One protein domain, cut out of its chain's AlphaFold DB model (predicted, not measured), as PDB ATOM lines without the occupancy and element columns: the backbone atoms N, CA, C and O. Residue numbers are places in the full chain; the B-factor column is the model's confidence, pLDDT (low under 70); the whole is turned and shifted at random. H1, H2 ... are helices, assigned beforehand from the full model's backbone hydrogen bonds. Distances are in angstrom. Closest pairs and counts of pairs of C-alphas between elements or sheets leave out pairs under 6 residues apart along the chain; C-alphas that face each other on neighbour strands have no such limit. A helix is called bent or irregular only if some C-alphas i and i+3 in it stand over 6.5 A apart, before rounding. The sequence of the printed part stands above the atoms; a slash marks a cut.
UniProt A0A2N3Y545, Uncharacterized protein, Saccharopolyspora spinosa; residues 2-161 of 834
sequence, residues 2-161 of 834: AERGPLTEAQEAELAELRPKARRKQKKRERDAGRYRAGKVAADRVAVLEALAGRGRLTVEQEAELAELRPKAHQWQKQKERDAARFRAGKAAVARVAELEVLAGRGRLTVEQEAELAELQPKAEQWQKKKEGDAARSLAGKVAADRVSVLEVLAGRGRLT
ATOM      1  N   ALA A   2     176.047 187.565  85.346       40.22
ATOM      2  CA  ALA A   2     176.728 187.276  84.067       40.22
ATOM      3  C   ALA A   2     176.735 188.436  83.040       40.22
ATOM      4  O   ALA A   2     177.673 188.558  82.269       40.22
ATOM      5  N   GLU A   3     175.730 189.318  83.057       58.19
ATOM      6  CA  GLU A   3     175.665 190.506  82.185       58.19
ATOM      7  C   GLU A   3     176.442 191.739  82.701       58.19
ATOM      8  O   GLU A   3     176.387 192.794  82.081       58.19
ATOM      9  N   ARG A   4     177.128 191.673  83.852       49.22
ATOM     10  CA  ARG A   4     177.763 192.852  84.489       49.22
ATOM     11  C   ARG A   4     179.248 193.028  84.127       49.22
ATOM     12  O   ARG A   4     180.007 193.582  84.917       49.22
ATOM     13  N   GLY A   5     179.632 192.570  82.936       72.19
ATOM     14  CA  GLY A   5     181.027 192.392  82.525       72.19
ATOM     15  C   GLY A   5     181.624 191.076  83.047       72.19
ATOM     16  O   GLY A   5     180.926 190.315  83.728       72.19
ATOM     17  N   PRO A   6     182.898 190.778  82.725       73.88
ATOM     18  CA  PRO A   6     183.601 189.643  83.314       73.88
ATOM     19  C   PRO A   6     183.638 189.783  84.841       73.88
ATOM     20  O   PRO A   6     183.856 190.873  85.375       73.88
ATOM     21  N   LEU A   7     183.424 188.672  85.547       75.50
ATOM     22  CA  LEU A   7     183.658 188.618  86.988       75.50
ATOM     23  C   LEU A   7     185.147 188.874  87.247       75.50
ATOM     24  O   LEU A   7     185.999 188.402  86.496       75.50
ATOM     25  N   THR A   8     185.476 189.607  88.310       84.81
ATOM     26  CA  THR A   8     186.886 189.754  88.692       84.81
ATOM     27  C   THR A   8     187.431 188.408  89.167       84.81
ATOM     28  O   THR A   8     186.700 187.625  89.775       84.81
ATOM     29  N   GLU A   9     188.719 188.139  88.948       87.38
ATOM     30  CA  GLU A   9     189.350 186.858  89.315       87.38
ATOM     31  C   GLU A   9     189.116 186.489  90.793       87.38
ATOM     32  O   GLU A   9     188.892 185.328  91.127       87.38
ATOM     33  N   ALA A  10     189.063 187.492  91.678       86.19
ATOM     34  CA  ALA A  10     188.696 187.324  93.084       86.19
ATOM     35  C   ALA A  10     187.251 186.812  93.281       86.19
ATOM     36  O   ALA A  10     187.024 185.911  94.087       86.19
ATOM     37  N   GLN A  11     186.276 187.342  92.533       83.69
ATOM     38  CA  GLN A  11     184.889 186.858  92.562       83.69
ATOM     39  C   GLN A  11     184.765 185.456  91.958       83.69
ATOM     40  O   GLN A  11     183.989 184.642  92.460       83.69
ATOM     41  N   GLU A  12     185.535 185.145  90.913       84.81
ATOM     42  CA  GLU A  12     185.574 183.793  90.346       84.81
ATOM     43  C   GLU A  12     186.187 182.789  91.328       84.81
ATOM     44  O   GLU A  12     185.621 181.711  91.518       84.81
ATOM     45  N   ALA A  13     187.264 183.161  92.026       88.94
ATOM     46  CA  ALA A  13     187.889 182.355  93.071       88.94
ATOM     47  C   ALA A  13     186.947 182.106  94.266       88.94
ATOM     48  O   ALA A  13     186.763 180.955  94.668       88.94
ATOM     49  N   GLU A  14     186.279 183.141  94.796       88.38
ATOM     50  CA  GLU A  14     185.264 182.974  95.851       88.38
ATOM     51  C   GLU A  14     184.122 182.053  95.396       88.38
ATOM     52  O   GLU A  14     183.704 181.141  96.116       88.38
ATOM     53  N   LEU A  15     183.614 182.249  94.176       87.12
ATOM     54  CA  LEU A  15     182.501 181.465  93.647       87.12
ATOM     55  C   LEU A  15     182.930 180.012  93.358       87.12
ATOM     56  O   LEU A  15     182.152 179.082  93.604       87.12
ATOM     57  N   ALA A  16     184.176 179.788  92.932       88.81
ATOM     58  CA  ALA A  16     184.792 178.471  92.801       88.81
ATOM     59  C   ALA A  16     184.967 177.762  94.155       88.81
ATOM     60  O   ALA A  16     184.750 176.554  94.225       88.81
ATOM     61  N   GLU A  17     185.266 178.483  95.239       92.00
ATOM     62  CA  GLU A  17     185.396 177.932  96.597       92.00
ATOM     63  C   GLU A  17     184.021 177.662  97.254       92.00
ATOM     64  O   GLU A  17     183.826 176.674  97.977       92.00
ATOM     65  N   LEU A  18     183.003 178.464  96.915       89.50
ATOM     66  CA  LEU A  18     181.617 178.291  97.363       89.50
ATOM     67  C   LEU A  18     180.859 177.176  96.618       89.50
ATOM     68  O   LEU A  18     180.069 176.461  97.248       89.50
ATOM     69  N   ARG A  19     181.104 176.958  95.315       88.31
ATOM     70  CA  ARG A  19     180.498 175.866  94.511       88.31
ATOM     71  C   ARG A  19     180.594 174.473  95.175       88.31
ATOM     72  O   ARG A  19     179.548 173.834  95.348       88.31
ATOM     73  N   PRO A  20     181.767 173.962  95.611       93.00
ATOM     74  CA  PRO A  20     181.873 172.658  96.265       93.00
ATOM     75  C   PRO A  20     181.241 172.651  97.662       93.00
ATOM     76  O   PRO A  20     180.639 171.641  98.040       93.00
ATOM     77  N   LYS A  21     181.292 173.761  98.416       92.44
ATOM     78  CA  LYS A  21     180.585 173.900  99.705       92.44
ATOM     79  C   LYS A  21     179.067 173.771  99.512       92.44
ATOM     80  O   LYS A  21     178.417 173.012 100.236       92.44
ATOM     81  N   ALA A  22     178.510 174.425  98.491       85.31
ATOM     82  CA  ALA A  22     177.103 174.317  98.110       85.31
ATOM     83  C   ALA A  22     176.734 172.893  97.653       85.31
ATOM     84  O   ALA A  22     175.791 172.310  98.193       85.31
ATOM     85  N   ARG A  23     177.517 172.279  96.752       89.00
ATOM     86  CA  ARG A  23     177.284 170.905  96.255       89.00
ATOM     87  C   ARG A  23     177.366 169.855  97.371       89.00
ATOM     88  O   ARG A  23     176.542 168.943  97.414       89.00
ATOM     89  N   ARG A  24     178.296 169.998  98.330       92.38
ATOM     90  CA  ARG A  24     178.368 169.159  99.549       92.38
ATOM     91  C   ARG A  24     177.124 169.340 100.434       92.38
ATOM     92  O   ARG A  24     176.559 168.354 100.902       92.38
ATOM     93  N   LYS A  25     176.657 170.580 100.625       89.81
ATOM     94  CA  LYS A  25     175.443 170.916 101.400       89.81
ATOM     95  C   LYS A  25     174.160 170.381 100.745       89.81
ATOM     96  O   LYS A  25     173.266 169.933 101.460       89.81
ATOM     97  N   GLN A  26     174.091 170.380  99.413       83.56
ATOM     98  CA  GLN A  26     173.018 169.761  98.633       83.56
ATOM     99  C   GLN A  26     173.032 168.231  98.775       83.56
ATOM    100  O   GLN A  26     172.064 167.684  99.299       83.56
ATOM    101  N   LYS A  27     174.151 167.560  98.457       91.56
ATOM    102  CA  LYS A  27     174.287 166.096  98.608       91.56
ATOM    103  C   LYS A  27     173.972 165.613 100.027       91.56
ATOM    104  O   LYS A  27     173.393 164.543 100.203       91.56
ATOM    105  N   LYS A  28     174.311 166.405 101.055       94.06
ATOM    106  CA  LYS A  28     173.905 166.118 102.438       94.06
ATOM    107  C   LYS A  28     172.383 166.190 102.618       94.06
ATOM    108  O   LYS A  28     171.812 165.242 103.140       94.06
ATOM    109  N   ARG A  29     171.720 167.259 102.159       86.38
ATOM    110  CA  ARG A  29     170.249 167.391 102.228       86.38
ATOM    111  C   ARG A  29     169.524 166.267 101.487       86.38
ATOM    112  O   ARG A  29     168.543 165.750 102.006       86.38
ATOM    113  N   GLU A  30     170.010 165.880 100.312       88.81
ATOM    114  CA  GLU A  30     169.455 164.777  99.516       88.81
ATOM    115  C   GLU A  30     169.588 163.439 100.253       88.81
ATOM    116  O   GLU A  30     168.611 162.699 100.361       88.81
ATOM    117  N   ARG A  31     170.758 163.166 100.849       93.62
ATOM    118  CA  ARG A  31     171.005 161.981 101.688       93.62
ATOM    119  C   ARG A  31     170.149 161.972 102.959       93.62
ATOM    120  O   ARG A  31     169.571 160.938 103.285       93.62
ATOM    121  N   ASP A  32     170.039 163.103 103.651       91.44
ATOM    122  CA  ASP A  32     169.238 163.243 104.872       91.44
ATOM    123  C   ASP A  32     167.732 163.071 104.559       91.44
ATOM    124  O   ASP A  32     167.028 162.355 105.272       91.44
ATOM    125  N   ALA A  33     167.242 163.631 103.443       86.19
ATOM    126  CA  ALA A  33     165.867 163.455 102.964       86.19
ATOM    127  C   ALA A  33     165.593 162.056 102.376       86.19
ATOM    128  O   ALA A  33     164.461 161.574 102.424       86.19
ATOM    129  N   GLY A  34     166.605 161.387 101.818       92.25
ATOM    130  CA  GLY A  34     166.547 159.975 101.432       92.25
ATOM    131  C   GLY A  34     166.387 159.078 102.659       92.25
ATOM    132  O   GLY A  34     165.415 158.336 102.749       92.25
ATOM    133  N   ARG A  35     167.266 159.238 103.659       91.38
ATOM    134  CA  ARG A  35     167.195 158.520 104.944       91.38
ATOM    135  C   ARG A  35     165.866 158.750 105.665       91.38
ATOM    136  O   ARG A  35     165.292 157.799 106.179       91.38
ATOM    137  N   TYR A  36     165.368 159.988 105.691       89.69
ATOM    138  CA  TYR A  36     164.083 160.300 106.321       89.69
ATOM    139  C   TYR A  36     162.903 159.594 105.632       89.69
ATOM    140  O   TYR A  36     162.041 159.057 106.323       89.69
ATOM    141  N   ARG A  37     162.886 159.558 104.289       89.44
ATOM    142  CA  ARG A  37     161.868 158.835 103.510       89.44
ATOM    143  C   ARG A  37     161.957 157.326 103.724       89.44
ATOM    144  O   ARG A  37     160.956 156.731 104.099       89.44
ATOM    145  N   ALA A  38     163.143 156.736 103.572       90.62
ATOM    146  CA  ALA A  38     163.356 155.301 103.768       90.62
ATOM    147  C   ALA A  38     162.992 154.846 105.194       90.62
ATOM    148  O   ALA A  38     162.326 153.834 105.363       90.62
ATOM    149  N   GLY A  39     163.360 155.625 106.219       92.31
ATOM    150  CA  GLY A  39     162.991 155.334 107.606       92.31
ATOM    151  C   GLY A  39     161.492 155.472 107.895       92.31
ATOM    152  O   GLY A  39     160.978 154.706 108.704       92.31
ATOM    153  N   LYS A  40     160.780 156.391 107.216       91.62
ATOM    154  CA  LYS A  40     159.311 156.462 107.295       91.62
ATOM    155  C   LYS A  40     158.685 155.229 106.643       91.62
ATOM    156  O   LYS A  40     157.951 154.530 107.319       91.62
ATOM    157  N   VAL A  41     159.045 154.922 105.392       91.19
ATOM    158  CA  VAL A  41     158.504 153.766 104.647       91.19
ATOM    159  C   VAL A  41     158.761 152.454 105.392       91.19
ATOM    160  O   VAL A  41     157.849 151.647 105.520       91.19
ATOM    161  N   ALA A  42     159.954 152.266 105.969       91.56
ATOM    162  CA  ALA A  42     160.244 151.105 106.811       91.56
ATOM    163  C   ALA A  42     159.351 151.044 108.066       91.56
ATOM    164  O   ALA A  42     158.918 149.964 108.444       91.56
ATOM    165  N   ALA A  43     159.052 152.179 108.708       92.88
ATOM    166  CA  ALA A  43     158.144 152.220 109.856       92.88
ATOM    167  C   ALA A  43     156.674 151.986 109.464       92.88
ATOM    168  O   ALA A  43     155.966 151.287 110.184       92.88
ATOM    169  N   ASP A  44     156.232 152.526 108.326       91.31
ATOM    170  CA  ASP A  44     154.886 152.304 107.792       91.31
ATOM    171  C   ASP A  44     154.693 150.814 107.421       91.31
ATOM    172  O   ASP A  44     153.718 150.193 107.836       91.31
ATOM    173  N   ARG A  45     155.663 150.204 106.720       93.00
ATOM    174  CA  ARG A  45     155.633 148.784 106.319       93.00
ATOM    175  C   ARG A  45     155.749 147.824 107.505       93.00
ATOM    176  O   ARG A  45     155.014 146.844 107.546       93.00
ATOM    177  N   VAL A  46     156.584 148.122 108.507       95.19
ATOM    178  CA  VAL A  46     156.640 147.334 109.757       95.19
ATOM    179  C   VAL A  46     155.295 147.343 110.482       95.19
ATOM    180  O   VAL A  46     154.890 146.299 110.975       95.19
ATOM    181  N   ALA A  47     154.565 148.463 110.494       92.00
ATOM    182  CA  ALA A  47     153.233 148.506 111.101       92.00
ATOM    183  C   ALA A  47     152.213 147.610 110.368       92.00
ATOM    184  O   ALA A  47     151.373 146.996 111.022       92.00
ATOM    185  N   VAL A  48     152.306 147.486 109.037       90.94
ATOM    186  CA  VAL A  48     151.486 146.537 108.256       90.94
ATOM    187  C   VAL A  48     151.877 145.089 108.569       90.94
ATOM    188  O   VAL A  48     151.011 144.275 108.873       90.94
ATOM    189  N   LEU A  49     153.174 144.769 108.563       90.19
ATOM    190  CA  LEU A  49     153.664 143.410 108.825       90.19
ATOM    191  C   LEU A  49     153.391 142.950 110.271       90.19
ATOM    192  O   LEU A  49     152.975 141.815 110.481       90.19
ATOM    193  N   GLU A  50     153.529 143.822 111.276       92.94
ATOM    194  CA  GLU A  50     153.146 143.501 112.663       92.94
ATOM    195  C   GLU A  50     151.618 143.337 112.825       92.94
ATOM    196  O   GLU A  50     151.174 142.547 113.660       92.94
ATOM    197  N   ALA A  51     150.799 144.005 112.001       89.69
ATOM    198  CA  ALA A  51     149.346 143.808 111.984       89.69
ATOM    199  C   ALA A  51     148.923 142.484 111.313       89.69
ATOM    200  O   ALA A  51     147.972 141.851 111.775       89.69
ATOM    201  N   LEU A  52     149.636 142.041 110.271       88.62
ATOM    202  CA  LEU A  52     149.448 140.726 109.643       88.62
ATOM    203  C   LEU A  52     149.930 139.581 110.557       88.62
ATOM    204  O   LEU A  52     149.228 138.581 110.718       88.62
ATOM    205  N   ALA A  53     151.047 139.775 111.273       90.50
ATOM    206  CA  ALA A  53     151.508 138.861 112.324       90.50
ATOM    207  C   ALA A  53     150.426 138.618 113.390       90.50
ATOM    208  O   ALA A  53     150.157 137.477 113.764       90.50
ATOM    209  N   GLY A  54     149.740 139.683 113.823       89.44
ATOM    210  CA  GLY A  54     148.624 139.610 114.773       89.44
ATOM    211  C   GLY A  54     147.393 138.834 114.278       89.44
ATOM    212  O   GLY A  54     146.516 138.532 115.085       89.44
ATOM    213  N   ARG A  55     147.322 138.493 112.983       90.31
ATOM    214  CA  ARG A  55     146.280 137.646 112.373       90.31
ATOM    215  C   ARG A  55     146.739 136.204 112.119       90.31
ATOM    216  O   ARG A  55     145.965 135.421 111.578       90.31
ATOM    217  N   GLY A  56     147.980 135.854 112.468       90.62
ATOM    218  CA  GLY A  56     148.564 134.539 112.177       90.62
ATOM    219  C   GLY A  56     148.846 134.300 110.687       90.62
ATOM    220  O   GLY A  56     148.875 133.152 110.255       90.62
ATOM    221  N   ARG A  57     149.011 135.371 109.896       74.19
ATOM    222  CA  ARG A  57     149.217 135.320 108.440       74.19
ATOM    223  C   ARG A  57     150.469 136.100 108.043       74.19
ATOM    224  O   ARG A  57     150.372 137.241 107.607       74.19
ATOM    225  N   LEU A  58     151.640 135.485 108.203       91.75
ATOM    226  CA  LEU A  58     152.868 135.918 107.532       91.75
ATOM    227  C   LEU A  58     153.439 134.765 106.710       91.75
ATOM    228  O   LEU A  58     153.426 133.616 107.150       91.75
ATOM    229  N   THR A  59     153.969 135.077 105.529       93.75
ATOM    230  CA  THR A  59     154.872 134.171 104.811       93.75
ATOM    231  C   THR A  59     156.290 134.281 105.379       93.75
ATOM    232  O   THR A  59     156.658 135.308 105.949       93.75
ATOM    233  N   VAL A  60     157.125 133.258 105.174       94.06
ATOM    234  CA  VAL A  60     158.539 133.265 105.611       94.06
ATOM    235  C   VAL A  60     159.309 134.472 105.043       94.06
ATOM    236  O   VAL A  60     160.162 135.050 105.713       94.06
ATOM    237  N   GLU A  61     158.962 134.912 103.830       93.62
ATOM    238  CA  GLU A  61     159.519 136.120 103.207       93.62
ATOM    239  C   GLU A  61     159.100 137.403 103.941       93.62
ATOM    240  O   GLU A  61     159.930 138.279 104.177       93.62
ATOM    241  N   GLN A  62     157.835 137.504 104.359       93.19
ATOM    242  CA  GLN A  62     157.327 138.635 105.138       93.19
ATOM    243  C   GLN A  62     157.890 138.656 106.569       93.19
ATOM    244  O   GLN A  62     158.132 139.735 107.112       93.19
ATOM    245  N   GLU A  63     158.150 137.495 107.180       93.62
ATOM    246  CA  GLU A  63     158.869 137.403 108.458       93.62
ATOM    247  C   GLU A  63     160.320 137.894 108.325       93.62
ATOM    248  O   GLU A  63     160.800 138.654 109.174       93.62
ATOM    249  N   ALA A  64     161.003 137.532 107.233       95.50
ATOM    250  CA  ALA A  64     162.345 138.020 106.923       95.50
ATOM    251  C   ALA A  64     162.365 139.535 106.629       95.50
ATOM    252  O   ALA A  64     163.220 140.253 107.157       95.50
ATOM    253  N   GLU A  65     161.399 140.049 105.858       95.06
ATOM    254  CA  GLU A  65     161.236 141.487 105.604       95.06
ATOM    255  C   GLU A  65     160.987 142.252 106.914       95.06
ATOM    256  O   GLU A  65     161.645 143.260 107.193       95.06
ATOM    257  N   LEU A  66     160.094 141.743 107.771       96.31
ATOM    258  CA  LEU A  66     159.829 142.314 109.089       96.31
ATOM    259  C   LEU A  66     161.108 142.345 109.935       96.31
ATOM    260  O   LEU A  66     161.430 143.389 110.506       96.31
ATOM    261  N   ALA A  67     161.876 141.253 109.978       95.69
ATOM    262  CA  ALA A  67     163.139 141.191 110.712       95.69
ATOM    263  C   ALA A  67     164.171 142.230 110.222       95.69
ATOM    264  O   ALA A  67     164.852 142.851 111.044       95.69
ATOM    265  N   GLU A  68     164.257 142.478 108.911       96.19
ATOM    266  CA  GLU A  68     165.205 143.430 108.311       96.19
ATOM    267  C   GLU A  68     164.750 144.899 108.450       96.19
ATOM    268  O   GLU A  68     165.572 145.804 108.650       96.19
ATOM    269  N   LEU A  69     163.438 145.166 108.409       96.25
ATOM    270  CA  LEU A  69     162.877 146.517 108.526       96.25
ATOM    271  C   LEU A  69     162.693 146.992 109.976       96.25
ATOM    272  O   LEU A  69     162.895 148.181 110.249       96.25
ATOM    273  N   ARG A  70     162.373 146.107 110.929       95.56
ATOM    274  CA  ARG A  70     162.147 146.452 112.349       95.56
ATOM    275  C   ARG A  70     163.278 147.277 112.994       95.56
ATOM    276  O   ARG A  70     162.960 148.284 113.637       95.56
ATOM    277  N   PRO A  71     164.587 146.982 112.813       95.94
ATOM    278  CA  PRO A  71     165.652 147.839 113.344       95.94
ATOM    279  C   PRO A  71     165.700 149.221 112.667       95.94
ATOM    280  O   PRO A  71     165.978 150.216 113.342       95.94
ATOM    281  N   LYS A  72     165.380 149.317 111.366       94.00
ATOM    282  CA  LYS A  72     165.334 150.588 110.614       94.00
ATOM    283  C   LYS A  72     164.180 151.468 111.111       94.00
ATOM    284  O   LYS A  72     164.389 152.645 111.422       94.00
ATOM    285  N   ALA A  73     162.992 150.881 111.265       93.75
ATOM    286  CA  ALA A  73     161.808 151.521 111.835       93.75
ATOM    287  C   ALA A  73     162.065 152.021 113.267       93.75
ATOM    288  O   ALA A  73     161.836 153.192 113.576       93.75
ATOM    289  N   HIS A  74     162.636 151.172 114.126       93.50
ATOM    290  CA  HIS A  74     162.952 151.520 115.510       93.50
ATOM    291  C   HIS A  74     164.021 152.624 115.621       93.50
ATOM    292  O   HIS A  74     163.921 153.500 116.485       93.50
ATOM    293  N   GLN A  75     165.018 152.646 114.727       93.94
ATOM    294  CA  GLN A  75     165.991 153.741 114.645       93.94
ATOM    295  C   GLN A  75     165.325 155.065 114.231       93.94
ATOM    296  O   GLN A  75     165.602 156.105 114.837       93.94
ATOM    297  N   TRP A  76     164.427 155.036 113.241       93.62
ATOM    298  CA  TRP A  76     163.672 156.214 112.803       93.62
ATOM    299  C   TRP A  76     162.728 156.732 113.895       93.62
ATOM    300  O   TRP A  76     162.703 157.936 114.158       93.62
ATOM    301  N   GLN A  77     162.027 155.841 114.603       90.88
ATOM    302  CA  GLN A  77     161.190 156.202 115.746       90.88
ATOM    303  C   GLN A  77     162.018 156.849 116.865       90.88
ATOM    304  O   GLN A  77     161.686 157.952 117.297       90.88
ATOM    305  N   LYS A  78     163.147 156.248 117.265       94.12
ATOM    306  CA  LYS A  78     164.075 156.842 118.247       94.12
ATOM    307  C   LYS A  78     164.589 158.217 117.811       94.12
ATOM    308  O   LYS A  78     164.744 159.106 118.650       94.12
ATOM    309  N   GLN A  79     164.836 158.435 116.517       92.62
ATOM    310  CA  GLN A  79     165.200 159.759 116.007       92.62
ATOM    311  C   GLN A  79     164.028 160.753 116.114       92.62
ATOM    312  O   GLN A  79     164.218 161.856 116.625       92.62
ATOM    313  N   LYS A  80     162.821 160.358 115.694       90.75
ATOM    314  CA  LYS A  80     161.587 161.160 115.777       90.75
ATOM    315  C   LYS A  80     161.268 161.558 117.222       90.75
ATOM    316  O   LYS A  80     160.975 162.722 117.483       90.75
ATOM    317  N   GLU A  81     161.392 160.626 118.163       94.19
ATOM    318  CA  GLU A  81     161.235 160.861 119.602       94.19
ATOM    319  C   GLU A  81     162.312 161.802 120.147       94.19
ATOM    320  O   GLU A  81     161.980 162.761 120.840       94.19
ATOM    321  N   ARG A  82     163.588 161.610 119.784       95.19
ATOM    322  CA  ARG A  82     164.693 162.499 120.190       95.19
ATOM    323  C   ARG A  82     164.525 163.923 119.659       95.19
ATOM    324  O   ARG A  82     164.798 164.883 120.381       95.19
ATOM    325  N   ASP A  83     164.082 164.082 118.415       92.69
ATOM    326  CA  ASP A  83     163.864 165.394 117.802       92.69
ATOM    327  C   ASP A  83     162.601 166.078 118.368       92.69
ATOM    328  O   ASP A  83     162.631 167.283 118.635       92.69
ATOM    329  N   ALA A  84     161.538 165.320 118.667       92.19
ATOM    330  CA  ALA A  84     160.359 165.813 119.385       92.19
ATOM    331  C   ALA A  84     160.673 166.189 120.845       92.19
ATOM    332  O   ALA A  84     160.219 167.230 121.321       92.19
ATOM    333  N   ALA A  85     161.489 165.400 121.546       94.94
ATOM    334  CA  ALA A  85     161.977 165.711 122.888       94.94
ATOM    335  C   ALA A  85     162.836 166.984 122.881       94.94
ATOM    336  O   ALA A  85     162.608 167.863 123.707       94.94
ATOM    337  N   ARG A  86     163.736 167.156 121.898       93.38
ATOM    338  CA  ARG A  86     164.505 168.404 121.726       93.38
ATOM    339  C   ARG A  86     163.590 169.609 121.476       93.38
ATOM    340  O   ARG A  86     163.836 170.673 122.032       93.38
ATOM    341  N   PHE A  87     162.527 169.452 120.680       91.44
ATOM    342  CA  PHE A  87     161.537 170.514 120.451       91.44
ATOM    343  C   PHE A  87     160.779 170.877 121.737       91.44
ATOM    344  O   PHE A  87     160.638 172.057 122.059       91.44
ATOM    345  N   ARG A  88     160.307 169.871 122.488       93.50
ATOM    346  CA  ARG A  88     159.612 170.063 123.773       93.50
ATOM    347  C   ARG A  88     160.523 170.741 124.796       93.50
ATOM    348  O   ARG A  88     160.107 171.734 125.379       93.50
ATOM    349  N   ALA A  89     161.763 170.272 124.943       93.69
ATOM    350  CA  ALA A  89     162.759 170.852 125.841       93.69
ATOM    351  C   ALA A  89     163.112 172.302 125.466       93.69
ATOM    352  O   ALA A  89     163.158 173.152 126.344       93.69
ATOM    353  N   GLY A  90     163.280 172.618 124.175       93.69
ATOM    354  CA  GLY A  90     163.507 173.995 123.717       93.69
ATOM    355  C   GLY A  90     162.327 174.930 124.013       93.69
ATOM    356  O   GLY A  90     162.530 176.044 124.489       93.69
ATOM    357  N   LYS A  91     161.082 174.467 123.809       94.44
ATOM    358  CA  LYS A  91     159.882 175.234 124.191       94.44
ATOM    359  C   LYS A  91     159.779 175.413 125.714       94.44
ATOM    360  O   LYS A  91     159.457 176.507 126.161       94.44
ATOM    361  N   ALA A  92     160.045 174.358 126.486       94.69
ATOM    362  CA  ALA A  92     159.990 174.386 127.946       94.69
ATOM    363  C   ALA A  92     161.069 175.299 128.545       94.69
ATOM    364  O   ALA A  92     160.754 176.086 129.425       94.69
ATOM    365  N   ALA A  93     162.298 175.275 128.017       95.50
ATOM    366  CA  ALA A  93     163.372 176.171 128.444       95.50
ATOM    367  C   ALA A  93     163.006 177.649 128.229       95.50
ATOM    368  O   ALA A  93     163.182 178.444 129.140       95.50
ATOM    369  N   VAL A  94     162.430 178.017 127.074       95.25
ATOM    370  CA  VAL A  94     161.970 179.401 126.838       95.25
ATOM    371  C   VAL A  94     160.844 179.805 127.798       95.25
ATOM    372  O   VAL A  94     160.856 180.926 128.294       95.25
ATOM    373  N   ALA A  95     159.888 178.913 128.082       96.31
ATOM    374  CA  ALA A  95     158.827 179.197 129.050       96.31
ATOM    375  C   ALA A  95     159.378 179.361 130.478       96.31
ATOM    376  O   ALA A  95     159.049 180.329 131.154       96.31
ATOM    377  N   ARG A  96     160.271 178.461 130.903       96.19
ATOM    378  CA  ARG A  96     160.871 178.465 132.240       96.19
ATOM    379  C   ARG A  96     161.814 179.647 132.470       96.19
ATOM    380  O   ARG A  96     161.808 180.209 133.555       96.19
ATOM    381  N   VAL A  97     162.578 180.064 131.459       97.25
ATOM    382  CA  VAL A  97     163.380 181.297 131.532       97.25
ATOM    383  C   VAL A  97     162.466 182.507 131.744       97.25
ATOM    384  O   VAL A  97     162.704 183.263 132.674       97.25
ATOM    385  N   ALA A  98     161.362 182.625 130.998       96.31
ATOM    386  CA  ALA A  98     160.403 183.715 131.196       96.31
ATOM    387  C   ALA A  98     159.711 183.681 132.580       96.31
ATOM    388  O   ALA A  98     159.461 184.734 133.164       96.31
ATOM    389  N   GLU A  99     159.426 182.497 133.141       97.25
ATOM    390  CA  GLU A  99     158.959 182.363 134.535       97.25
ATOM    391  C   GLU A  99     159.997 182.893 135.537       97.25
ATOM    392  O   GLU A  99     159.656 183.673 136.425       97.25
ATOM    393  N   LEU A 100     161.261 182.482 135.394       96.19
ATOM    394  CA  LEU A 100     162.352 182.850 136.300       96.19
ATOM    395  C   LEU A 100     162.725 184.339 136.182       96.19
ATOM    396  O   LEU A 100     162.958 184.983 137.200       96.19
ATOM    397  N   GLU A 101     162.685 184.919 134.981       95.38
ATOM    398  CA  GLU A 101     162.837 186.365 134.750       95.38
ATOM    399  C   GLU A 101     161.715 187.171 135.435       95.38
ATOM    400  O   GLU A 101     161.979 188.184 136.087       95.38
ATOM    401  N   VAL A 102     160.460 186.705 135.365       96.81
ATOM    402  CA  VAL A 102     159.320 187.343 136.054       96.81
ATOM    403  C   VAL A 102     159.400 187.185 137.577       96.81
ATOM    404  O   VAL A 102     158.968 188.084 138.302       96.81
ATOM    405  N   LEU A 103     159.961 186.083 138.084       96.44
ATOM    406  CA  LEU A 103     160.218 185.902 139.517       96.44
ATOM    407  C   LEU A 103     161.367 186.795 140.012       96.44
ATOM    408  O   LEU A 103     161.210 187.436 141.049       96.44
ATOM    409  N   ALA A 104     162.454 186.932 139.246       94.75
ATOM    410  CA  ALA A 104     163.551 187.859 139.549       94.75
ATOM    411  C   ALA A 104     163.078 189.326 139.591       94.75
ATOM    412  O   ALA A 104     163.517 190.110 140.429       94.75
ATOM    413  N   GLY A 105     162.113 189.693 138.741       94.88
ATOM    414  CA  GLY A 105     161.442 190.997 138.787       94.88
ATOM    415  C   GLY A 105     160.537 191.226 140.010       94.88
ATOM    416  O   GLY A 105     160.029 192.331 140.182       94.88
ATOM    417  N   ARG A 106     160.308 190.206 140.853       95.25
ATOM    418  CA  ARG A 106     159.462 190.266 142.063       95.25
ATOM    419  C   ARG A 106     160.237 190.087 143.372       95.25
ATOM    420  O   ARG A 106     159.658 190.278 144.439       95.25
ATOM    421  N   GLY A 107     161.516 189.726 143.315       94.19
ATOM    422  CA  GLY A 107     162.365 189.505 144.484       94.19
ATOM    423  C   GLY A 107     163.654 188.772 144.120       94.19
ATOM    424  O   GLY A 107     163.877 188.421 142.963       94.19
ATOM    425  N   ARG A 108     164.515 188.516 145.112       89.69
ATOM    426  CA  ARG A 108     165.677 187.642 144.900       89.69
ATOM    427  C   ARG A 108     165.198 186.217 144.611       89.69
ATOM    428  O   ARG A 108     164.362 185.692 145.346       89.69
ATOM    429  N   LEU A 109     165.747 185.612 143.562       96.06
ATOM    430  CA  LEU A 109     165.592 184.187 143.283       96.06
ATOM    431  C   LEU A 109     166.290 183.353 144.374       96.06
ATOM    432  O   LEU A 109     167.154 183.848 145.100       96.06
ATOM    433  N   THR A 110     165.936 182.072 144.491       96.75
ATOM    434  CA  THR A 110     166.776 181.126 145.243       96.75
ATOM    435  C   THR A 110     168.038 180.796 144.442       96.75
ATOM    436  O   THR A 110     168.020 180.826 143.215       96.75
ATOM    437  N   VAL A 111     169.129 180.404 145.109       96.25
ATOM    438  CA  VAL A 111     170.384 180.007 144.429       96.25
ATOM    439  C   VAL A 111     170.153 178.862 143.425       96.25
ATOM    440  O   VAL A 111     170.778 178.812 142.368       96.25
ATOM    441  N   GLU A 112     169.197 177.972 143.708       96.00
ATOM    442  CA  GLU A 112     168.753 176.918 142.785       96.00
ATOM    443  C   GLU A 112     168.057 177.485 141.536       96.00
ATOM    444  O   GLU A 112     168.312 177.026 140.427       96.00
ATOM    445  N   GLN A 113     167.216 178.511 141.692       96.19
ATOM    446  CA  GLN A 113     166.542 179.205 140.588       96.19
ATOM    447  C   GLN A 113     167.514 180.044 139.743       96.19
ATOM    448  O   GLN A 113     167.362 180.104 138.525       96.19
ATOM    449  N   GLU A 114     168.528 180.657 140.360       95.56
ATOM    450  CA  GLU A 114     169.613 181.348 139.647       95.56
ATOM    451  C   GLU A 114     170.449 180.355 138.820       95.56
ATOM    452  O   GLU A 114     170.771 180.624 137.660       95.56
ATOM    453  N   ALA A 115     170.721 179.162 139.366       95.88
ATOM    454  CA  ALA A 115     171.382 178.076 138.647       95.88
ATOM    455  C   ALA A 115     170.511 177.482 137.517       95.88
ATOM    456  O   ALA A 115     171.019 177.274 136.411       95.88
ATOM    457  N   GLU A 116     169.206 177.260 137.741       96.38
ATOM    458  CA  GLU A 116     168.257 176.869 136.683       96.38
ATOM    459  C   GLU A 116     168.252 177.895 135.541       96.38
ATOM    460  O   GLU A 116     168.339 177.520 134.369       96.38
ATOM    461  N   LEU A 117     168.174 179.189 135.871       96.75
ATOM    462  CA  LEU A 117     168.165 180.272 134.890       96.75
ATOM    463  C   LEU A 117     169.451 180.259 134.054       96.75
ATOM    464  O   LEU A 117     169.375 180.234 132.824       96.75
ATOM    465  N   ALA A 118     170.617 180.171 134.700       96.06
ATOM    466  CA  ALA A 118     171.913 180.109 134.024       96.06
ATOM    467  C   ALA A 118     172.069 178.877 133.104       96.06
ATOM    468  O   ALA A 118     172.643 178.987 132.018       96.06
ATOM    469  N   GLU A 119     171.535 177.708 133.481       96.38
ATOM    470  CA  GLU A 119     171.614 176.493 132.652       96.38
ATOM    471  C   GLU A 119     170.577 176.466 131.508       96.38
ATOM    472  O   GLU A 119     170.765 175.771 130.498       96.38
ATOM    473  N   LEU A 120     169.459 177.187 131.649       96.69
ATOM    474  CA  LEU A 120     168.371 177.226 130.666       96.69
ATOM    475  C   LEU A 120     168.488 178.389 129.675       96.69
ATOM    476  O   LEU A 120     168.153 178.197 128.504       96.69
ATOM    477  N   GLN A 121     169.016 179.545 130.084       95.19
ATOM    478  CA  GLN A 121     169.198 180.733 129.241       95.19
ATOM    479  C   GLN A 121     169.891 180.442 127.890       95.19
ATOM    480  O   GLN A 121     169.291 180.743 126.855       95.19
ATOM    481  N   PRO A 122     171.069 179.781 127.806       96.06
ATOM    482  CA  PRO A 122     171.707 179.505 126.511       96.06
ATOM    483  C   PRO A 122     170.894 178.543 125.625       96.06
ATOM    484  O   PRO A 122     170.960 178.622 124.395       96.06
ATOM    485  N   LYS A 123     170.089 177.650 126.220       94.12
ATOM    486  CA  LYS A 123     169.191 176.737 125.488       94.12
ATOM    487  C   LYS A 123     167.974 177.491 124.944       94.12
ATOM    488  O   LYS A 123     167.581 177.272 123.796       94.12
ATOM    489  N   ALA A 124     167.410 178.394 125.748       94.19
ATOM    490  CA  ALA A 124     166.325 179.288 125.368       94.19
ATOM    491  C   ALA A 124     166.763 180.240 124.244       94.19
ATOM    492  O   ALA A 124     166.104 180.291 123.206       94.19
ATOM    493  N   GLU A 125     167.924 180.889 124.376       93.94
ATOM    494  CA  GLU A 125     168.514 181.736 123.335       93.94
ATOM    495  C   GLU A 125     168.781 180.971 122.036       93.94
ATOM    496  O   GLU A 125     168.458 181.463 120.957       93.94
ATOM    497  N   GLN A 126     169.356 179.762 122.091       93.81
ATOM    498  CA  GLN A 126     169.589 178.965 120.879       93.81
ATOM    499  C   GLN A 126     168.263 178.605 120.186       93.81
ATOM    500  O   GLN A 126     168.184 178.588 118.952       93.81
ATOM    501  N   TRP A 127     167.206 178.345 120.962       92.56
ATOM    502  CA  TRP A 127     165.869 178.081 120.438       92.56
ATOM    503  C   TRP A 127     165.220 179.331 119.829       92.56
ATOM    504  O   TRP A 127     164.661 179.247 118.731       92.56
ATOM    505  N   GLN A 128     165.345 180.487 120.487       90.69
ATOM    506  CA  GLN A 128     164.897 181.791 119.990       90.69
ATOM    507  C   GLN A 128     165.635 182.172 118.703       90.69
ATOM    508  O   GLN A 128     164.983 182.325 117.678       90.69
ATOM    509  N   LYS A 129     166.972 182.166 118.683       93.06
ATOM    510  CA  LYS A 129     167.797 182.463 117.492       93.06
ATOM    511  C   LYS A 129     167.460 181.558 116.301       93.06
ATOM    512  O   LYS A 129     167.477 181.995 115.151       93.06
ATOM    513  N   LYS A 130     167.088 180.294 116.550       91.62
ATOM    514  CA  LYS A 130     166.562 179.400 115.505       91.62
ATOM    515  C   LYS A 130     165.161 179.817 115.036       91.62
ATOM    516  O   LYS A 130     164.931 179.898 113.834       91.62
ATOM    517  N   LYS A 131     164.235 180.088 115.961       89.56
ATOM    518  CA  LYS A 131     162.880 180.595 115.669       89.56
ATOM    519  C   LYS A 131     162.914 181.902 114.872       89.56
ATOM    520  O   LYS A 131     162.171 182.030 113.906       89.56
ATOM    521  N   GLU A 132     163.798 182.820 115.240       92.00
ATOM    522  CA  GLU A 132     164.083 184.075 114.548       92.00
ATOM    523  C   GLU A 132     164.686 183.819 113.168       92.00
ATOM    524  O   GLU A 132     164.191 184.368 112.197       92.00
ATOM    525  N   GLY A 133     165.674 182.929 113.032       92.25
ATOM    526  CA  GLY A 133     166.232 182.547 111.728       92.25
ATOM    527  C   GLY A 133     165.236 181.835 110.797       92.25
ATOM    528  O   GLY A 133     165.362 181.905 109.573       92.25
ATOM    529  N   ASP A 134     164.224 181.162 111.344       85.94
ATOM    530  CA  ASP A 134     163.117 180.578 110.582       85.94
ATOM    531  C   ASP A 134     162.082 181.657 110.197       85.94
ATOM    532  O   ASP A 134     161.664 181.732 109.037       85.94
ATOM    533  N   ALA A 135     161.727 182.547 111.131       87.56
ATOM    534  CA  ALA A 135     160.812 183.665 110.907       87.56
ATOM    535  C   ALA A 135     161.384 184.706 109.932       87.56
ATOM    536  O   ALA A 135     160.699 185.091 108.992       87.56
ATOM    537  N   ALA A 136     162.647 185.103 110.086       91.00
ATOM    538  CA  ALA A 136     163.347 186.054 109.228       91.00
ATOM    539  C   ALA A 136     163.481 185.542 107.789       91.00
ATOM    540  O   ALA A 136     163.356 186.329 106.859       91.00
ATOM    541  N   ARG A 137     163.649 184.229 107.569       84.75
ATOM    542  CA  ARG A 137     163.612 183.649 106.212       84.75
ATOM    543  C   ARG A 137     162.211 183.679 105.598       84.75
ATOM    544  O   ARG A 137     162.087 183.907 104.399       84.75
ATOM    545  N   SER A 138     161.167 183.487 106.406       81.62
ATOM    546  CA  SER A 138     159.773 183.643 105.966       81.62
ATOM    547  C   SER A 138     159.445 185.108 105.638       81.62
ATOM    548  O   SER A 138     158.905 185.404 104.574       81.62
ATOM    549  N   LEU A 139     159.853 186.035 106.511       87.62
ATOM    550  CA  LEU A 139     159.682 187.478 106.343       87.62
ATOM    551  C   LEU A 139     160.484 188.020 105.159       87.62
ATOM    552  O   LEU A 139     159.917 188.755 104.369       87.62
ATOM    553  N   ALA A 140     161.742 187.616 104.967       87.50
ATOM    554  CA  ALA A 140     162.539 188.018 103.807       87.50
ATOM    555  C   ALA A 140     161.897 187.568 102.483       87.50
ATOM    556  O   ALA A 140     161.922 188.316 101.512       87.50
ATOM    557  N   GLY A 141     161.268 186.387 102.452       84.62
ATOM    558  CA  GLY A 141     160.492 185.933 101.295       84.62
ATOM    559  C   GLY A 141     159.239 186.777 101.026       84.62
ATOM    560  O   GLY A 141     158.915 187.012  99.866       84.62
ATOM    561  N   LYS A 142     158.559 187.258 102.079       89.44
ATOM    562  CA  LYS A 142     157.434 188.201 101.956       89.44
ATOM    563  C   LYS A 142     157.911 189.579 101.507       89.44
ATOM    564  O   LYS A 142     157.538 190.007 100.428       89.44
ATOM    565  N   VAL A 143     158.840 190.188 102.245       91.50
ATOM    566  CA  VAL A 143     159.412 191.512 101.953       91.50
ATOM    567  C   VAL A 143     160.028 191.576 100.554       91.50
ATOM    568  O   VAL A 143     159.917 192.605  99.901       91.50
ATOM    569  N   ALA A 144     160.625 190.492 100.043       89.12
ATOM    570  CA  ALA A 144     161.084 190.434  98.654       89.12
ATOM    571  C   ALA A 144     159.926 190.472  97.640       89.12
ATOM    572  O   ALA A 144     160.043 191.149  96.623       89.12
ATOM    573  N   ALA A 145     158.813 189.780  97.904       88.38
ATOM    574  CA  ALA A 145     157.616 189.847  97.069       88.38
ATOM    575  C   ALA A 145     156.937 191.224  97.162       88.38
ATOM    576  O   ALA A 145     156.641 191.814  96.129       88.38
ATOM    577  N   ASP A 146     156.793 191.769  98.372       92.25
ATOM    578  CA  ASP A 146     156.236 193.101  98.626       92.25
ATOM    579  C   ASP A 146     157.087 194.191  97.935       92.25
ATOM    580  O   ASP A 146     156.555 195.088  97.280       92.25
ATOM    581  N   ARG A 147     158.426 194.082  97.998       91.00
ATOM    582  CA  ARG A 147     159.370 194.974  97.299       91.00
ATOM    583  C   ARG A 147     159.269 194.841  95.783       91.00
ATOM    584  O   ARG A 147     159.255 195.870  95.118       91.00
ATOM    585  N   VAL A 148     159.156 193.626  95.233       92.50
ATOM    586  CA  VAL A 148     158.888 193.428  93.796       92.50
ATOM    587  C   VAL A 148     157.574 194.098  93.401       92.50
ATOM    588  O   VAL A 148     157.571 194.841  92.431       92.50
ATOM    589  N   SER A 149     156.497 193.940  94.177       90.19
ATOM    590  CA  SER A 149     155.213 194.593  93.889       90.19
ATOM    591  C   SER A 149     155.305 196.124  93.902       90.19
ATOM    592  O   SER A 149     154.773 196.771  93.005       90.19
ATOM    593  N   VAL A 150     156.024 196.719  94.862       93.12
ATOM    594  CA  VAL A 150     156.276 198.174  94.886       93.12
ATOM    595  C   VAL A 150     157.114 198.621  93.682       93.12
ATOM    596  O   VAL A 150     156.822 199.655  93.088       93.12
ATOM    597  N   LEU A 151     158.133 197.850  93.297       90.44
ATOM    598  CA  LEU A 151     158.985 198.159  92.146       90.44
ATOM    599  C   LEU A 151     158.241 198.007  90.808       90.44
ATOM    600  O   LEU A 151     158.409 198.850  89.936       90.44
ATOM    601  N   GLU A 152     157.372 197.007  90.645       90.00
ATOM    602  CA  GLU A 152     156.531 196.860  89.445       90.00
ATOM    603  C   GLU A 152     155.498 198.006  89.334       90.00
ATOM    604  O   GLU A 152     155.271 198.517  88.239       90.00
ATOM    605  N   VAL A 153     154.956 198.509  90.453       90.12
ATOM    606  CA  VAL A 153     154.087 199.710  90.471       90.12
ATOM    607  C   VAL A 153     154.855 201.005  90.158       90.12
ATOM    608  O   VAL A 153     154.297 201.915  89.545       90.12
ATOM    609  N   LEU A 154     156.129 201.115  90.547       88.50
ATOM    610  CA  LEU A 154     156.985 202.249  90.169       88.50
ATOM    611  C   LEU A 154     157.445 202.173  88.701       88.50
ATOM    612  O   LEU A 154     157.571 203.218  88.059       88.50
ATOM    613  N   ALA A 155     157.618 200.962  88.155       87.44
ATOM    614  CA  ALA A 155     157.907 200.726  86.738       87.44
ATOM    615  C   ALA A 155     156.787 201.280  85.846       87.44
ATOM    616  O   ALA A 155     157.046 202.116  84.986       87.44
ATOM    617  N   GLY A 156     155.532 200.903  86.125       83.38
ATOM    618  CA  GLY A 156     154.352 201.385  85.391       83.38
ATOM    619  C   GLY A 156     154.082 202.893  85.519       83.38
ATOM    620  O   GLY A 156     153.214 203.419  84.836       83.38
ATOM    621  N   ARG A 157     154.825 203.605  86.378       85.56
ATOM    622  CA  ARG A 157     154.775 205.070  86.520       85.56
ATOM    623  C   ARG A 157     155.965 205.787  85.869       85.56
ATOM    624  O   ARG A 157     156.075 206.999  86.031       85.56
ATOM    625  N   GLY A 158     156.876 205.063  85.212       87.06
ATOM    626  CA  GLY A 158     158.090 205.629  84.610       87.06
ATOM    627  C   GLY A 158     159.068 206.238  85.625       87.06
ATOM    628  O   GLY A 158     159.793 207.170  85.292       87.06
ATOM    629  N   ARG A 159     159.061 205.772  86.887       74.81
ATOM    630  CA  ARG A 159     159.813 206.381  88.008       74.81
ATOM    631  C   ARG A 159     160.721 205.394  88.752       74.81
ATOM    632  O   ARG A 159     160.824 205.457  89.976       74.81
ATOM    633  N   LEU A 160     161.380 204.489  88.031       87.81
ATOM    634  CA  LEU A 160     162.477 203.697  88.593       87.81
ATOM    635  C   LEU A 160     163.819 204.412  88.409       87.81
ATOM    636  O   LEU A 160     164.064 205.054  87.392       87.81
ATOM    637  N   THR A 161     164.710 204.270  89.389       92.69
ATOM    638  CA  THR A 161     166.144 204.528  89.186       92.69
ATOM    639  C   THR A 161     166.826 203.263  88.661       92.69
ATOM    640  O   THR A 161     166.362 202.156  88.925       92.69
TER     641      THR A 161
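Overview. This is residues 2 to 161 of the 834 residues of an uncharacterized protein of Saccharopolyspora spinosa (UniProt A0A2N3Y545). Three long helices make an open triangle, with H1, H2b and H3b as its sides and an empty middle. Two corners are formed, one by the last part of H1 with the first part of H2 and one by the last part of H2 with the first part of H3, while the third corner, between the first residues of H1 and the last of H3, stays open. The 160 printed residues include three named helices, H1, H2 and H3 in that order along the chain, with H2 and H3 each bent into a short and a long arm, and no named strand. The class is all helix, and the whole is extended, with a radius of gyration of the C-alphas of 26.3 A and spans of 76 by 59 by 37 A.

Along the chain. H1, residues 9 to 53, begins at C-alpha 9 (189.350, 186.858, 89.315) and is 65.3 A long from first to last C-alpha. It is neither bent nor irregular, but only just: C-alphas 17 and 20 are 6.4 A apart. H2, residues 60 to 104, was assigned as one helix by its hydrogen bonds but is bent, with C-alphas 68 and 71 6.7 A apart. Its arms are H2a, residues 60 to 68, 12.5 A long, and H2b, residues 71 to 104, 47.9 A long, which ends at C-alpha 104 (163.551, 187.859, 139.549). H3, residues 111 to 155, likewise assigned as one helix, is bent, with C-alphas 119 and 122 6.8 A apart. Its arms are H3a, residues 111 to 119, 12.4 A long, and H3b, residues 122 to 155, 47.1 A long, which ends at C-alpha 155 (157.907, 200.726, 86.738).

Arrangement. H1 touches H2a with its residues 46 to 50 alone, closest at the C-alphas of Val 46 and Leu 66, 6.0 A apart; the two form a helical hairpin, running opposite ways at 44 degrees. H2a and H2b stand at a shallow tilt of 34.6 degrees, only just short of steep. Residues 36 to 46 of H1 touch residues 72 to 77 of H2b, closest at the C-alphas of Ala 43 and Ala 73, 4.2 A apart, at a steep tilt of 69 degrees, only just short of about perpendicular. Residues 96 to 100 of H2b touch H3a, opposite ways at a steep tilt of 51 degrees, with the C-alphas of Val 97 and Leu 117 closest at 5.9 A. H3a and H3b stand at a steep tilt of 45 degrees. Residues 90 to 97 of H2b touch residues 123 to 128 of H3b, about perpendicular at 88 degrees, with the C-alphas of Val 94 and Ala 124 closest at 4.6 A. H1 is apart from H3a and H3b. Every O i to N i+4 pair is within hydrogen-bond range in H2a, H2b and H3a; in H1 39 of 41 are, and in H3b 29 of 30.

Size, cuts and confidence. The two C-alphas farthest apart, those of Gly 56 and Gly 158, are 76.8 A apart, and those of Ala 2 and Thr 161 are 20.9 A apart. Residues 16 to 34 of H1 and 129 to 150 of H3b are among the stretches that stand free. The printed part has no cut, and the links H1 to H2 and H2 to H3 are short. The mean pLDDT of the printed part is 90.6, and residues 2 to 4 are under 70.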